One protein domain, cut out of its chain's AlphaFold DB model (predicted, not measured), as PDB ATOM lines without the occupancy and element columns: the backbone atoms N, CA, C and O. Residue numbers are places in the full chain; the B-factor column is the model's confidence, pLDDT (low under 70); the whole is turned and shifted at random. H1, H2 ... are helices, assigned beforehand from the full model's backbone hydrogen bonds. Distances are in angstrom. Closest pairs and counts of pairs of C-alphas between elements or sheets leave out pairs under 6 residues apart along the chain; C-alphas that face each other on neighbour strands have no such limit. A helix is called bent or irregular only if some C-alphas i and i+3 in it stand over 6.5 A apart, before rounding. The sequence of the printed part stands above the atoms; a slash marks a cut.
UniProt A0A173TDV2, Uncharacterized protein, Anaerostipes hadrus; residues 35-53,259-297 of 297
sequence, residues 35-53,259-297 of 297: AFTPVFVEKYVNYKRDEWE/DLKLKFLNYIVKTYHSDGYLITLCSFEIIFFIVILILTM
ATOM      1  N   ALA A  35     -31.637 -33.466 -44.380       76.50
ATOM      2  CA  ALA A  35     -32.558 -32.348 -44.173       76.50
ATOM      3  C   ALA A  35     -33.895 -32.787 -43.553       76.50
ATOM      4  O   ALA A  35     -34.407 -32.100 -42.679       76.50
ATOM      5  N   PHE A  36     -34.430 -33.948 -43.946       81.00
ATOM      6  CA  PHE A  36     -35.684 -34.482 -43.397       81.00
ATOM      7  C   PHE A  36     -35.505 -35.302 -42.114       81.00
ATOM      8  O   PHE A  36     -36.501 -35.673 -41.486       81.00
ATOM      9  N   THR A  37     -34.265 -35.580 -41.692       85.06
ATOM     10  CA  THR A  37     -33.987 -36.364 -40.477       85.06
ATOM     11  C   THR A  37     -34.726 -35.813 -39.247       85.06
ATOM     12  O   THR A  37     -35.338 -36.623 -38.548       85.06
ATOM     13  N   PRO A  38     -34.780 -34.489 -38.988       86.31
ATOM     14  CA  PRO A  38     -35.510 -33.976 -37.831       86.31
ATOM     15  C   PRO A  38     -37.015 -34.225 -37.877       86.31
ATOM     16  O   PRO A  38     -37.585 -34.577 -36.851       86.31
ATOM     17  N   VAL A  39     -37.648 -34.178 -39.057       85.50
ATOM     18  CA  VAL A  39     -39.076 -34.529 -39.202       85.50
ATOM     19  C   VAL A  39     -39.327 -35.996 -38.851       85.50
ATOM     20  O   VAL A  39     -40.293 -36.322 -38.161       85.50
ATOM     21  N   PHE A  40     -38.476 -36.906 -39.337       87.81
ATOM     22  CA  PHE A  40     -38.628 -38.334 -39.053       87.81
ATOM     23  C   PHE A  40     -38.385 -38.654 -37.579       87.81
ATOM     24  O   PHE A  40     -39.125 -39.451 -37.006       87.81
ATOM     25  N   VAL A  41     -37.376 -38.027 -36.967       89.62
ATOM     26  CA  VAL A  41     -37.087 -38.193 -35.540       89.62
ATOM     27  C   VAL A  41     -38.229 -37.656 -34.690       89.62
ATOM     28  O   VAL A  41     -38.671 -38.372 -33.802       89.62
ATOM     29  N   GLU A  42     -38.769 -36.480 -35.004       88.50
ATOM     30  CA  GLU A  42     -39.921 -35.916 -34.296       88.50
ATOM     31  C   GLU A  42     -41.140 -36.845 -34.361       88.50
ATOM     32  O   GLU A  42     -41.763 -37.164 -33.349       88.50
ATOM     33  N   LYS A  43     -41.464 -37.361 -35.553       89.31
ATOM     34  CA  LYS A  43     -42.555 -38.336 -35.712       89.31
ATOM     35  C   LYS A  43     -42.297 -39.624 -34.935       89.31
ATOM     36  O   LYS A  43     -43.230 -40.186 -34.375       89.31
ATOM     37  N   TYR A  44     -41.054 -40.097 -34.907       91.31
ATOM     38  CA  TYR A  44     -40.676 -41.297 -34.166       91.31
ATOM     39  C   TYR A  44     -40.762 -41.097 -32.648       91.31
ATOM     40  O   TYR A  44     -41.286 -41.969 -31.959       91.31
ATOM     41  N   VAL A  45     -40.294 -39.955 -32.135       90.69
ATOM     42  CA  VAL A  45     -40.403 -39.582 -30.717       90.69
ATOM     43  C   VAL A  45     -41.872 -39.483 -30.317       90.69
ATOM     44  O   VAL A  45     -42.276 -40.139 -29.363       90.69
ATOM     45  N   ASN A  46     -42.693 -38.782 -31.102       88.06
ATOM     46  CA  ASN A  46     -44.134 -38.692 -30.856       88.06
ATOM     47  C   ASN A  46     -44.839 -40.055 -30.943       88.06
ATOM     48  O   ASN A  46     -45.709 -40.346 -30.132       88.06
ATOM     49  N   TYR A  47     -44.447 -40.926 -31.876       90.25
ATOM     50  CA  TYR A  47     -44.962 -42.298 -31.941       90.25
ATOM     51  C   TYR A  47     -44.599 -43.119 -30.695       90.25
ATOM     52  O   TYR A  47     -45.373 -43.971 -30.269       90.25
ATOM     53  N   LYS A  48     -43.427 -42.870 -30.101       91.19
ATOM     54  CA  LYS A  48     -42.966 -43.531 -28.874       91.19
ATOM     55  C   LYS A  48     -43.443 -42.866 -27.589       91.19
ATOM     56  O   LYS A  48     -43.108 -43.367 -26.518       91.19
ATOM     57  N   ARG A  49     -44.248 -41.808 -27.683       87.69
ATOM     58  CA  ARG A  49     -44.666 -40.993 -26.543       87.69
ATOM     59  C   ARG A  49     -45.302 -41.810 -25.422       87.69
ATOM     60  O   ARG A  49     -44.812 -41.754 -24.303       87.69
ATOM     61  N   ASP A  50     -46.257 -42.677 -25.749       85.88
ATOM     62  CA  ASP A  50     -46.940 -43.538 -24.769       85.88
ATOM     63  C   ASP A  50     -46.007 -44.529 -24.042       85.88
ATOM     64  O   ASP A  50     -46.315 -44.986 -22.944       85.88
ATOM     65  N   GLU A  51     -44.874 -44.895 -24.653       88.81
ATOM     66  CA  GLU A  51     -43.882 -45.797 -24.050       88.81
ATOM     67  C   GLU A  51     -42.790 -45.048 -23.276       88.81
ATOM     68  O   GLU A  51     -42.141 -45.627 -22.402       88.81
ATOM     69  N   TRP A  52     -42.489 -43.812 -23.673       89.56
ATOM     70  CA  TRP A  52     -41.292 -43.086 -23.249       89.56
ATOM     71  C   TRP A  52     -41.581 -41.942 -22.290       89.56
ATOM     72  O   TRP A  52     -40.698 -41.615 -21.498       89.56
ATOM     73  N   GLU A  53     -42.763 -41.337 -22.382       85.25
ATOM     74  CA  GLU A  53     -43.171 -40.275 -21.478       85.25
ATOM     75  C   GLU A  53     -43.610 -40.833 -20.129       85.25
ATOM     76  O   GLU A  53     -44.419 -41.757 -20.037       85.25
ATOM     77  N   ASP A 259     -27.214 -40.724 -22.200       87.25
ATOM     78  CA  ASP A 259     -26.483 -41.561 -23.148       87.25
ATOM     79  C   ASP A 259     -26.375 -40.889 -24.533       87.25
ATOM     80  O   ASP A 259     -27.028 -39.883 -24.825       87.25
ATOM     81  N   LEU A 260     -25.502 -41.421 -25.395       87.81
ATOM     82  CA  LEU A 260     -25.237 -40.837 -26.714       87.81
ATOM     83  C   LEU A 260     -26.495 -40.790 -27.597       87.81
ATOM     84  O   LEU A 260     -26.686 -39.823 -28.334       87.81
ATOM     85  N   LYS A 261     -27.361 -41.806 -27.498       89.00
ATOM     86  CA  LYS A 261     -28.612 -41.885 -28.261       89.00
ATOM     87  C   LYS A 261     -29.550 -40.751 -27.854       89.00
ATOM     88  O   LYS A 261     -30.057 -40.040 -28.714       89.00
ATOM     89  N   LEU A 262     -29.747 -40.554 -26.554       88.00
ATOM     90  CA  LEU A 262     -30.603 -39.510 -26.007       88.00
ATOM     91  C   LEU A 262     -30.061 -38.111 -26.316       88.00
ATOM     92  O   LEU A 262     -30.838 -37.226 -26.661       88.00
ATOM     93  N   LYS A 263     -28.739 -37.906 -26.262       88.69
ATOM     94  CA  LYS A 263     -28.113 -36.639 -26.682       88.69
ATOM     95  C   LYS A 263     -28.409 -36.313 -28.145       88.69
ATOM     96  O   LYS A 263     -28.763 -35.180 -28.457       88.69
ATOM     97  N   PHE A 264     -28.283 -37.306 -29.024       88.50
ATOM     98  CA  PHE A 264     -28.552 -37.140 -30.450       88.50
ATOM     99  C   PHE A 264     -30.031 -36.834 -30.720       88.50
ATOM    100  O   PHE A 264     -30.333 -35.891 -31.444       88.50
ATOM    101  N   LEU A 265     -30.947 -37.569 -30.079       90.75
ATOM    102  CA  LEU A 265     -32.387 -37.311 -30.180       90.75
ATOM    103  C   LEU A 265     -32.749 -35.903 -29.687       90.75
ATOM    104  O   LEU A 265     -33.411 -35.172 -30.413       90.75
ATOM    105  N   ASN A 266     -32.248 -35.489 -28.518       88.12
ATOM    106  CA  ASN A 266     -32.488 -34.144 -27.984       88.12
ATOM    107  C   ASN A 266     -31.988 -33.050 -28.927       88.12
ATOM    108  O   ASN A 266     -32.689 -32.070 -29.153       88.12
ATOM    109  N   TYR A 267     -30.786 -33.205 -29.488       87.38
ATOM    110  CA  TYR A 267     -30.249 -32.240 -30.445       87.38
ATOM    111  C   TYR A 267     -31.166 -32.090 -31.665       87.38
ATOM    112  O   TYR A 267     -31.472 -30.974 -32.084       87.38
ATOM    113  N   ILE A 268     -31.636 -33.211 -32.212       86.94
ATOM    114  CA  ILE A 268     -32.488 -33.215 -33.397       86.94
ATOM    115  C   ILE A 268     -33.870 -32.624 -33.104       86.94
ATOM    116  O   ILE A 268     -34.329 -31.785 -33.874       86.94
ATOM    117  N   VAL A 269     -34.507 -33.008 -31.996       88.25
ATOM    118  CA  VAL A 269     -35.827 -32.486 -31.603       88.25
ATOM    119  C   VAL A 269     -35.758 -30.985 -31.303       88.25
ATOM    120  O   VAL A 269     -36.556 -30.212 -31.825       88.25
ATOM    121  N   LYS A 270     -34.732 -30.524 -30.575       85.75
ATOM    122  CA  LYS A 270     -34.499 -29.083 -30.373       85.75
ATOM    123  C   LYS A 270     -34.278 -28.338 -31.683       85.75
ATOM    124  O   LYS A 270     -34.742 -27.214 -31.832       85.75
ATOM    125  N   THR A 271     -33.580 -28.958 -32.635       84.12
ATOM    126  CA  THR A 271     -33.423 -28.384 -33.974       84.12
ATOM    127  C   THR A 271     -34.787 -28.263 -34.649       84.12
ATOM    128  O   THR A 271     -35.104 -27.186 -35.135       84.12
ATOM    129  N   TYR A 272     -35.616 -29.312 -34.621       83.94
ATOM    130  CA  TYR A 272     -36.956 -29.305 -35.215       83.94
ATOM    131  C   TYR A 272     -37.850 -28.176 -34.674       83.94
ATOM    132  O   TYR A 272     -38.492 -27.485 -35.461       83.94
ATOM    133  N   HIS A 273     -37.842 -27.952 -33.356       81.44
ATOM    134  CA  HIS A 273     -38.622 -26.889 -32.705       81.44
ATOM    135  C   HIS A 273     -37.983 -25.494 -32.775       81.44
ATOM    136  O   HIS A 273     -38.565 -24.535 -32.278       81.44
ATOM    137  N   SER A 274     -36.797 -25.353 -33.373       81.38
ATOM    138  CA  SER A 274     -36.171 -24.043 -33.539       81.38
ATOM    139  C   SER A 274     -36.783 -23.278 -34.715       81.38
ATOM    140  O   SER A 274     -36.964 -23.832 -35.803       81.38
ATOM    141  N   ASP A 275     -36.983 -21.969 -34.544       73.06
ATOM    142  CA  ASP A 275     -37.443 -21.070 -35.614       73.06
ATOM    143  C   ASP A 275     -36.563 -21.166 -36.878       73.06
ATOM    144  O   ASP A 275     -37.032 -21.039 -38.012       73.06
ATOM    145  N   GLY A 276     -35.270 -21.455 -36.696       71.81
ATOM    146  CA  GLY A 276     -34.299 -21.596 -37.779       71.81
ATOM    147  C   GLY A 276     -34.497 -22.839 -38.651       71.81
ATOM    148  O   GLY A 276     -34.162 -22.806 -39.837       71.81
ATOM    149  N   TYR A 277     -35.054 -23.929 -38.121       74.69
ATOM    150  CA  TYR A 277     -35.235 -25.160 -38.895       74.69
ATOM    151  C   TYR A 277     -36.356 -25.039 -39.923       74.69
ATOM    152  O   TYR A 277     -36.181 -25.468 -41.063       74.69
ATOM    153  N   LEU A 278     -37.458 -24.379 -39.567       68.44
ATOM    154  CA  LEU A 278     -38.573 -24.142 -40.485       68.44
ATOM    155  C   LEU A 278     -38.133 -23.269 -41.673       68.44
ATOM    156  O   LEU A 278     -38.413 -23.581 -42.829       68.44
ATOM    157  N   ILE A 279     -37.337 -22.231 -41.393       68.50
ATOM    158  CA  ILE A 279     -36.710 -21.373 -42.411       68.50
ATOM    159  C   ILE A 279     -35.743 -22.181 -43.288       68.50
ATOM    160  O   ILE A 279     -35.713 -22.002 -44.509       68.50
ATOM    161  N   THR A 280     -34.972 -23.089 -42.687       69.56
ATOM    162  CA  THR A 280     -34.013 -23.945 -43.401       69.56
ATOM    163  C   THR A 280     -34.721 -24.935 -44.326       69.56
ATOM    164  O   THR A 280     -34.308 -25.068 -45.475       69.56
ATOM    165  N   LEU A 281     -35.810 -25.572 -43.881       71.25
ATOM    166  CA  LEU A 281     -36.645 -26.462 -44.698       71.25
ATOM    167  C   LEU A 281     -37.245 -25.725 -45.899       71.25
ATOM    168  O   LEU A 281     -37.052 -26.159 -47.032       71.25
ATOM    169  N   CYS A 282     -37.885 -24.572 -45.671       67.19
ATOM    170  CA  CYS A 282     -38.455 -23.749 -46.741       67.19
ATOM    171  C   CYS A 282     -37.388 -23.305 -47.753       67.19
ATOM    172  O   CYS A 282     -37.585 -23.393 -48.965       67.19
ATOM    173  N   SER A 283     -36.222 -22.866 -47.268       67.38
ATOM    174  CA  SER A 283     -35.102 -22.467 -48.130       67.38
ATOM    175  C   SER A 283     -34.550 -23.651 -48.927       67.38
ATOM    176  O   SER A 283     -34.183 -23.503 -50.093       67.38
ATOM    177  N   PHE A 284     -34.511 -24.839 -48.318       71.00
ATOM    178  CA  PHE A 284     -34.033 -26.058 -48.953       71.00
ATOM    179  C   PHE A 284     -34.976 -26.546 -50.053       71.00
ATOM    180  O   PHE A 284     -34.509 -26.875 -51.142       71.00
ATOM    181  N   GLU A 285     -36.290 -26.536 -49.812       67.81
ATOM    182  CA  GLU A 285     -37.290 -26.864 -50.831       67.81
ATOM    183  C   GLU A 285     -37.171 -25.930 -52.042       67.81
ATOM    184  O   GLU A 285     -37.098 -26.402 -53.176       67.81
ATOM    185  N   ILE A 286     -37.037 -24.617 -51.818       74.19
ATOM    186  CA  ILE A 286     -36.848 -23.628 -52.892       74.19
ATOM    187  C   ILE A 286     -35.577 -23.924 -53.704       74.19
ATOM    188  O   ILE A 286     -35.618 -23.957 -54.936       74.19
ATOM    189  N   ILE A 287     -34.446 -24.180 -53.038       70.38
ATOM    190  CA  ILE A 287     -33.178 -24.509 -53.708       70.38
ATOM    191  C   ILE A 287     -33.293 -25.830 -54.480       70.38
ATOM    192  O   ILE A 287     -32.797 -25.927 -55.603       70.38
ATOM    193  N   PHE A 288     -33.964 -26.834 -53.918       69.69
ATOM    194  CA  PHE A 288     -34.193 -28.120 -54.570       69.69
ATOM    195  C   PHE A 288     -35.024 -27.966 -55.851       69.69
ATOM    196  O   PHE A 288     -34.624 -28.491 -56.893       69.69
ATOM    197  N   PHE A 289     -36.103 -27.174 -55.818       71.00
ATOM    198  CA  PHE A 289     -36.888 -26.839 -57.011       71.00
ATOM    199  C   PHE A 289     -36.045 -26.125 -58.073       71.00
ATOM    200  O   PHE A 289     -36.091 -26.513 -59.239       71.00
ATOM    201  N   ILE A 290     -35.229 -25.140 -57.685       72.88
ATOM    202  CA  ILE A 290     -34.336 -24.416 -58.606       72.88
ATOM    203  C   ILE A 290     -33.313 -25.365 -59.246       72.88
ATOM    204  O   ILE A 290     -33.091 -25.317 -60.455       72.88
ATOM    205  N   VAL A 291     -32.699 -26.256 -58.463       68.31
ATOM    206  CA  VAL A 291     -31.708 -27.224 -58.959       68.31
ATOM    207  C   VAL A 291     -32.344 -28.235 -59.911       68.31
ATOM    208  O   VAL A 291     -31.742 -28.536 -60.941       68.31
ATOM    209  N   ILE A 292     -33.546 -28.736 -59.611       67.38
ATOM    210  CA  ILE A 292     -34.293 -29.594 -60.540       67.38
ATOM    211  C   ILE A 292     -34.579 -28.837 -61.833       67.38
ATOM    212  O   ILE A 292     -34.251 -29.356 -62.895       67.38
ATOM    213  N   LEU A 293     -35.100 -27.608 -61.747       68.38
ATOM    214  CA  LEU A 293     -35.423 -26.782 -62.910       68.38
ATOM    215  C   LEU A 293     -34.199 -26.612 -63.828       68.38
ATOM    216  O   LEU A 293     -34.285 -26.888 -65.021       68.38
ATOM    217  N   ILE A 294     -33.040 -26.268 -63.251       68.81
ATOM    218  CA  ILE A 294     -31.757 -26.112 -63.962       68.81
ATOM    219  C   ILE A 294     -31.248 -27.435 -64.556       68.81
ATOM    220  O   ILE A 294     -30.557 -27.423 -65.568       68.81
ATOM    221  N   LEU A 295     -31.528 -28.579 -63.925       60.50
ATOM    222  CA  LEU A 295     -31.113 -29.894 -64.428       60.50
ATOM    223  C   LEU A 295     -32.059 -30.454 -65.502       60.50
ATOM    224  O   LEU A 295     -31.647 -31.354 -66.239       60.50
ATOM    225  N   THR A 296     -33.305 -29.973 -65.557       55.88
ATOM    226  CA  THR A 296     -34.328 -30.378 -66.538       55.88
ATOM    227  C   THR A 296     -34.412 -29.473 -67.769       55.88
ATOM    228  O   THR A 296     -34.933 -29.924 -68.788       55.88
ATOM    229  N   MET A 297     -33.919 -28.231 -67.679       49.94
ATOM    230  CA  MET A 297     -33.701 -27.321 -68.816       49.94
ATOM    231  C   MET A 297     -32.378 -27.626 -69.525       49.94
ATOM    232  O   MET A 297     -32.344 -27.479 -70.767       49.94
TER     233      MET A 297
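This is residues 35 to 53 and 259 to 297 of the 297 residues of an uncharacterized protein of Anaerostipes hadrus (UniProt A0A173TDV2). A long helix, H4, runs out as an arm from a small body in which residues 37 to 42 of H1 pack on H3 at a wide angle. Residues 286 to 297, of which 286 to 296 belong to H4, stick out at one end, and residues 46 to 52, of which 49 to 52 belong to the short H2, at the other. The printed part has 58 residues, with four named helices in the order H1, H2, H3, H4 and no named strand, and its class is all helix. It is only just loose, close to extended, with a radius of gyration of the C-alphas of 15.1 A and spans of 49 by 19 by 19 A.

H4, residues 275 to 296, is close but not clearly touching to H3, residues 260 to 272, about perpendicular at 79 degrees; their closest C-alphas, of Thr 271 and Tyr 277, are 6.2 A apart. H4 is also close but not clearly touching to H1, residues 35 to 47, at a steep tilt of 49 degrees, opposite ways; the closest C-alphas, of Ala 35 and Leu 281, are 7.2 A apart. H1 touches H3 with residues 37 to 42 alone, only just about perpendicular at 72 degrees; the closest C-alphas, of Pro 38 and Ile 268, are 5.4 A apart. H2, residues 49 to 52, meets H1 only through their link and is apart from H3 and H4. In H3 every O i to N i+4 pair is within hydrogen-bond range, in H1 8 of 9 and in H4 17 of 18; H2 is too short for such a pair.

H4 is 32.4 A long, from C-alpha 275 at (-37.443, -21.070, -35.614) to C-alpha 296 at (-34.328, -30.378, -66.538). H3 measures 18.5 A and H2 5.2 A. H1, 20.1 A long, begins at C-alpha 35, (-32.558, -32.348, -44.173), and is irregular: C-alphas 35 and 38 are 7.2 A apart.

The C-alphas farthest apart, of Glu 53 and Met 297, the chain's last residue, are 50.0 A apart. Residues 54 to 258 are not printed, and C-alphas 53 and 259 are 16.8 A apart across this cut, between H2 and H3. The links H1 to H2 and H3 to H4 are tight. The model's mean pLDDT is 79.5 over the printed part and 69 in H4; 14 residues are under 70, among them 291 to 297.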